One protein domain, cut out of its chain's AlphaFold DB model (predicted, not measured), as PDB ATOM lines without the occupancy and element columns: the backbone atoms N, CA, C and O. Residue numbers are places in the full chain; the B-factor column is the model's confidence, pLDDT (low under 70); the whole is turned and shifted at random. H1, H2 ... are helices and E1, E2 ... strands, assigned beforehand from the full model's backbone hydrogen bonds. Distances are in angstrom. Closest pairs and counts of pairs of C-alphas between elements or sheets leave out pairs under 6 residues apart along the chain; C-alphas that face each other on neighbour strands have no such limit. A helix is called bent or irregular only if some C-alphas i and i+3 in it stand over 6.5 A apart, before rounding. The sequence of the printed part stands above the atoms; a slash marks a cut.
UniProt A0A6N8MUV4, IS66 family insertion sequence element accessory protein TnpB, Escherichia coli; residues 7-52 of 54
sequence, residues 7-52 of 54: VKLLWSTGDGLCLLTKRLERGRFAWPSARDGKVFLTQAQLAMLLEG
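AT A GLANCE: This is residues 7 to 52 of the 54 residues of the protein "IS66 family insertion sequence element accessory protein TnpB" of Escherichia coli (UniProt A0A6N8MUV4). A long two-stranded hairpin, E1 and E2, sticks out at its turn with residues 12 to 17, and a short helix, H1, lies near the hairpin's open end. Between E2 and H1 a long loop, residues 24 to 42, swings out, with residues 33 to 39 standing free, and comes back to the helix. The printed part has 46 residues, with two named strands and one named helix in the order E1, E2, H1; the strands make one antiparallel sheet in the order E1 - E2, and the class is mixed, helices and strands. The whole is loose, with a radius of gyration of the C-alphas of 12.1 A, and it spans 35 by 28 by 19 A.

HOW THE PARTS SIT: E1, residues 7 to 13, and E2, residues 16 to 23, form a hairpin. They are antiparallel neighbours, with 161 degrees between their N-to-C directions. At the open end the C-alphas of Val 7 and Lys 22 face each other at 5.4 A, and N 7 and O 22 are within hydrogen-bond range at 2.9 A. Next to the turn, N 13 and O 16 are within range at 2.8 A, and the C-alphas of Thr 13 and Gly 16 face each other at 4.9 A. H1, residues 43 to 51, comes closest to E2 with the C-alphas of Lys 22 and Leu 50, which are 7.7 A apart. The centres of E2 and H1 are 15.2 A apart. E1 and H1 are only just apart, their closest C-alphas 8.3 A from each other. In H1 every O i to N i+4 pair is within hydrogen-bond range, and the helix is neither bent nor irregular.

IN THESE COORDINATES: E1 begins at C-alpha 7, at (122.596, 111.452, 139.316), and is 19.1 A long from first to last C-alpha. E2 begins at C-alpha 16, at (117.644, 92.302, 142.210), and is 23.4 A long; with 8 residues it is the longest strand. H1 has 9 residues, is 12.3 A long and ends at C-alpha 51, at (133.717, 111.945, 138.050).

THE WHOLE: The two C-alphas farthest apart are those of Asp 15 and Arg 26, at 35.0 A, while those of Val 7 and Gly 52, the first and last printed, are 10.5 A apart. Without the stretches that stand free, the body has 33 residues and spans 25 by 20 by 13 A. The link from E1 to E2 is tight, with 2 residues between them, and the link from E2 to H1 is long, with 19. The printed part has no cut. The mean pLDDT of the printed part is 87.7, and no printed residue is under 70.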
ATOM      1  N   VAL A   7     122.947 112.551 140.216       90.06
ATOM      2  CA  VAL A   7     122.596 111.452 139.316       90.06
ATOM      3  C   VAL A   7     122.114 110.251 140.130       90.06
ATOM      4  O   VAL A   7     122.552 110.029 141.262       90.06
ATOM      5  N   LYS A   8     121.173 109.498 139.558       91.75
ATOM      6  CA  LYS A   8     120.693 108.218 140.077       91.75
ATOM      7  C   LYS A   8     120.876 107.171 138.983       91.75
ATOM      8  O   LYS A   8     120.399 107.383 137.872       91.75
ATOM      9  N   LEU A   9     121.564 106.083 139.299       91.31
ATOM     10  CA  LEU A   9     121.803 104.949 138.412       91.31
ATOM     11  C   LEU A   9     121.110 103.732 139.005       91.31
ATOM     12  O   LEU A   9     121.398 103.352 140.139       91.31
ATOM     13  N   LEU A  10     120.197 103.147 138.240       93.38
ATOM     14  CA  LEU A  10     119.542 101.898 138.592       93.38
ATOM     15  C   LEU A  10     120.170 100.779 137.760       93.38
ATOM     16  O   LEU A  10     120.222 100.878 136.535       93.38
ATOM     17  N   TRP A  11     120.646  99.735 138.425       91.88
ATOM     18  CA  TRP A  11     121.311  98.595 137.807       91.88
ATOM     19  C   TRP A  11     120.644  97.298 138.268       91.88
ATOM     20  O   TRP A  11     120.501  97.083 139.465       91.88
ATOM     21  N   SER A  12     120.234  96.439 137.332       94.00
ATOM     22  CA  SER A  12     119.769  95.085 137.650       94.00
ATOM     23  C   SER A  12     120.943  94.159 137.927       94.00
ATOM     24  O   SER A  12     121.775  93.921 137.051       94.00
ATOM     25  N   THR A  13     120.967  93.591 139.121       92.06
ATOM     26  CA  THR A  13     121.719  92.375 139.415       92.06
ATOM     27  C   THR A  13     120.832  91.179 139.057       92.06
ATOM     28  O   THR A  13     119.613  91.320 138.941       92.06
ATOM     29  N   GLY A  14     121.405  90.002 138.798       93.62
ATOM     30  CA  GLY A  14     120.612  88.820 138.412       93.62
ATOM     31  C   GLY A  14     119.560  88.404 139.456       93.62
ATOM     32  O   GLY A  14     118.637  87.664 139.141       93.62
ATOM     33  N   ASP A  15     119.694  88.910 140.678       94.94
ATOM     34  CA  ASP A  15     118.869  88.666 141.855       94.94
ATOM     35  C   ASP A  15     118.112  89.914 142.355       94.94
ATOM     36  O   ASP A  15     117.380  89.830 143.342       94.94
ATOM     37  N   GLY A  16     118.253  91.076 141.705       94.62
ATOM     38  CA  GLY A  16     117.644  92.302 142.210       94.62
ATOM     39  C   GLY A  16     118.033  93.587 141.485       94.62
ATOM     40  O   GLY A  16     118.412  93.600 140.317       94.62
ATOM     41  N   LEU A  17     117.883  94.710 142.188       96.19
ATOM     42  CA  LEU A  17     118.214  96.044 141.691       96.19
ATOM     43  C   LEU A  17     119.122  96.761 142.692       96.19
ATOM     44  O   LEU A  17     118.801  96.872 143.874       96.19
ATOM     45  N   CYS A  18     120.214  97.327 142.197       95.12
ATOM     46  CA  CYS A  18     121.063  98.262 142.917       95.12
ATOM     47  C   CYS A  18     120.765  99.696 142.467       95.12
ATOM     48  O   CYS A  18     120.742  99.994 141.271       95.12
ATOM     49  N   LEU A  19     120.583 100.604 143.429       95.25
ATOM     50  CA  LEU A  19     120.458 102.040 143.181       95.25
ATOM     51  C   LEU A  19     121.704 102.763 143.695       95.25
ATOM     52  O   LEU A  19     121.906 102.890 144.901       95.25
ATOM     53  N   LEU A  20     122.498 103.308 142.778       91.62
ATOM     54  CA  LEU A  20     123.583 104.222 143.108       91.62
ATOM     55  C   LEU A  20     123.086 105.664 142.984       91.62
ATOM     56  O   LEU A  20     122.522 106.061 141.964       91.62
ATOM     57  N   THR A  21     123.326 106.473 144.011       93.06
ATOM     58  CA  THR A  21     123.075 107.916 143.964       93.06
ATOM     59  C   THR A  21     124.379 108.655 144.210       93.06
ATOM     60  O   THR A  21     124.986 108.485 145.264       93.06
ATOM     61  N   LYS A  22     124.792 109.505 143.264       90.12
ATOM     62  CA  LYS A  22     125.955 110.387 143.423       90.12
ATOM     63  C   LYS A  22     125.511 111.840 143.384       90.12
ATOM     64  O   LYS A  22     124.715 112.231 142.527       90.12
ATOM     65  N   ARG A  23     126.031 112.634 144.316       90.88
ATOM     66  CA  ARG A  23     125.830 114.079 144.402       90.88
ATOM     67  C   ARG A  23     127.186 114.769 144.323       90.88
ATOM     68  O   ARG A  23     128.150 114.283 144.902       90.88
ATOM     69  N   LEU A  24     127.248 115.865 143.583       88.56
ATOM     70  CA  LEU A  24     128.408 116.743 143.538       88.56
ATOM     71  C   LEU A  24     128.246 117.825 144.606       88.56
ATOM     72  O   LEU A  24     127.174 118.427 144.717       88.56
ATOM     73  N   GLU A  25     129.319 118.098 145.343       87.88
ATOM     74  CA  GLU A  25     129.366 119.194 146.319       87.88
ATOM     75  C   GLU A  25     129.271 120.563 145.629       87.88
ATOM     76  O   GLU A  25     128.679 121.507 146.156       87.88
ATOM     77  N   ARG A  26     129.816 120.672 144.409       85.88
ATOM     78  CA  ARG A  26     129.756 121.858 143.546       85.88
ATOM     79  C   ARG A  26     129.591 121.452 142.081       85.88
ATOM     80  O   ARG A  26     130.090 120.414 141.664       85.88
ATOM     81  N   GLY A  27     128.931 122.300 141.293       87.38
ATOM     82  CA  GLY A  27     128.753 122.089 139.853       87.38
ATOM     83  C   GLY A  27     127.574 121.181 139.485       87.38
ATOM     84  O   GLY A  27     126.642 120.979 140.266       87.38
ATOM     85  N   ARG A  28     127.591 120.684 138.244       88.00
ATOM     86  CA  ARG A  28     126.540 119.850 137.646       88.00
ATOM     87  C   ARG A  28     127.170 118.778 136.764       88.00
ATOM     88  O   ARG A  28     128.199 119.035 136.152       88.00
ATOM     89  N   PHE A  29     126.535 117.615 136.682       87.50
ATOM     90  CA  PHE A  29     126.942 116.565 135.756       87.50
ATOM     91  C   PHE A  29     126.747 117.022 134.305       87.50
ATOM     92  O   PHE A  29     125.685 117.554 133.965       87.50
ATOM     93  N   ALA A  30     127.744 116.780 133.456       83.88
ATOM     94  CA  ALA A  30     127.636 116.942 132.011       83.88
ATOM     95  C   ALA A  30     126.868 115.747 131.432       83.88
ATOM     96  O   ALA A  30     127.442 114.716 131.099       83.88
ATOM     97  N   TRP A  31     125.536 115.839 131.391       81.38
ATOM     98  CA  TRP A  31     124.732 114.729 130.889       81.38
ATOM     99  C   TRP A  31     124.805 114.665 129.357       81.38
ATOM    100  O   TRP A  31     124.502 115.668 128.702       81.38
ATOM    101  N   PRO A  32     125.155 113.511 128.765       78.56
ATOM    102  CA  PRO A  32     125.153 113.357 127.318       78.56
ATOM    103  C   PRO A  32     123.745 113.586 126.761       78.56
ATOM    104  O   PRO A  32     122.743 113.118 127.311       78.56
ATOM    105  N   SER A  33     123.662 114.310 125.646       79.38
ATOM    106  CA  SER A  33     122.390 114.545 124.962       79.38
ATOM    107  C   SER A  33     121.880 113.239 124.353       79.38
ATOM    108  O   SER A  33     122.468 112.714 123.409       79.38
ATOM    109  N   ALA A  34     120.779 112.711 124.882       77.94
ATOM    110  CA  ALA A  34     120.131 111.520 124.346       77.94
ATOM    111  C   ALA A  34     119.078 111.927 123.306       77.94
ATOM    112  O   ALA A  34     118.061 112.515 123.670       77.94
ATOM    113  N   ARG A  35     119.306 111.619 122.020       72.44
ATOM    114  CA  ARG A  35     118.341 111.924 120.942       72.44
ATOM    115  C   ARG A  35     117.023 111.162 121.110       72.44
ATOM    116  O   ARG A  35     115.966 111.758 120.964       72.44
ATOM    117  N   ASP A  36     117.100 109.900 121.527       81.31
ATOM    118  CA  ASP A  36     115.938 109.010 121.683       81.31
ATOM    119  C   ASP A  36     115.642 108.675 123.158       81.31
ATOM    120  O   ASP A  36     115.099 107.621 123.488       81.31
ATOM    121  N   GLY A  37     116.088 109.531 124.086       81.19
ATOM    122  CA  GLY A  37     115.968 109.286 125.531       81.19
ATOM    123  C   GLY A  37     116.856 108.152 126.065       81.19
ATOM    124  O   GLY A  37     116.777 107.813 127.246       81.19
ATOM    125  N   LYS A  38     117.719 107.576 125.220       83.06
ATOM    126  CA  LYS A  38     118.726 106.567 125.568       83.06
ATOM    127  C   LYS A  38     120.078 106.946 124.967       83.06
ATOM    128  O   LYS A  38     120.144 107.547 123.898       83.06
ATOM    129  N   VAL A  39     121.150 106.577 125.656       86.94
ATOM    130  CA  VAL A  39     122.529 106.719 125.182       86.94
ATOM    131  C   VAL A  39     123.308 105.480 125.599       86.94
ATOM    132  O   VAL A  39     123.118 104.968 126.703       86.94
ATOM    133  N   PHE A  40     124.164 104.989 124.712       87.50
ATOM    134  CA  PHE A  40     125.113 103.934 125.036       87.50
ATOM    135  C   PHE A  40     126.413 104.588 125.487       87.50
ATOM    136  O   PHE A  40     126.956 105.429 124.774       87.50
ATOM    137  N   LEU A  41     126.888 104.213 126.671       88.25
ATOM    138  CA  LEU A  41     128.153 104.688 127.215       88.25
ATOM    139  C   LEU A  41     129.113 103.515 127.333       88.25
ATOM    140  O   LEU A  41     128.743 102.445 127.820       88.25
ATOM    141  N   THR A  42     130.356 103.727 126.915       91.38
ATOM    142  CA  THR A  42     131.454 102.836 127.290       91.38
ATOM    143  C   THR A  42     131.733 102.960 128.788       91.38
ATOM    144  O   THR A  42     131.338 103.933 129.438       91.38
ATOM    145  N   GLN A  43     132.462 101.995 129.353       88.50
ATOM    146  CA  GLN A  43     132.872 102.051 130.758       88.50
ATOM    147  C   GLN A  43     133.649 103.339 131.079       88.50
ATOM    148  O   GLN A  43     133.400 103.962 132.110       88.50
ATOM    149  N   ALA A  44     134.536 103.769 130.175       89.62
ATOM    150  CA  ALA A  44     135.297 105.005 130.327       89.62
ATOM    151  C   ALA A  44     134.389 106.245 130.319       89.62
ATOM    152  O   ALA A  44     134.514 107.101 131.188       89.62
ATOM    153  N   GLN A  45     133.418 106.312 129.401       88.62
ATOM    154  CA  GLN A  45     132.465 107.425 129.342       88.62
ATOM    155  C   GLN A  45     131.581 107.494 130.593       88.62
ATOM    156  O   GLN A  45     131.295 108.581 131.090       88.62
ATOM    157  N   LEU A  46     131.175 106.341 131.132       89.25
ATOM    158  CA  LEU A  46     130.447 106.287 132.396       89.25
ATOM    159  C   LEU A  46     131.315 106.766 133.569       89.25
ATOM    160  O   LEU A  46     130.815 107.493 134.425       89.25
ATOM    161  N   ALA A  47     132.594 106.385 133.610       88.06
ATOM    162  CA  ALA A  47     133.519 106.837 134.646       88.06
ATOM    163  C   ALA A  47     133.713 108.360 134.595       88.06
ATOM    164  O   ALA A  47     133.464 109.023 135.599       88.06
ATOM    165  N   MET A  48     134.027 108.920 133.423       87.38
ATOM    166  CA  MET A  48     134.180 110.371 133.226       87.38
ATOM    167  C   MET A  48     132.933 111.138 133.674       87.38
ATOM    168  O   MET A  48     133.018 112.070 134.477       87.38
ATOM    169  N   LEU A  49     131.756 110.669 133.244       86.56
ATOM    170  CA  LEU A  49     130.472 111.231 133.645       86.56
ATOM    171  C   LEU A  49     130.304 111.219 135.164       86.56
ATOM    172  O   LEU A  49     129.884 112.212 135.751       86.56
ATOM    173  N   LEU A  50     130.617 110.100 135.818       84.50
ATOM    174  CA  LEU A  50     130.492 109.982 137.264       84.50
ATOM    175  C   LEU A  50     131.508 110.845 138.005       84.50
ATOM    176  O   LEU A  50     131.180 111.345 139.078       84.50
ATOM    177  N   GLU A  51     132.712 111.040 137.482       83.62
ATOM    178  CA  GLU A  51     133.717 111.945 138.050       83.62
ATOM    179  C   GLU A  51     133.387 113.426 137.824       83.62
ATOM    180  O   GLU A  51     133.921 114.281 138.526       83.62
ATOM    181  N   GLY A  52     132.428 113.730 136.941       70.06
ATOM    182  CA  GLY A  52     132.051 115.101 136.601       70.06
ATOM    183  C   GLY A  52     133.090 115.793 135.718       70.06
ATOM    184  O   GLY A  52     133.174 117.019 135.736       70.06
TER     185      GLY A  52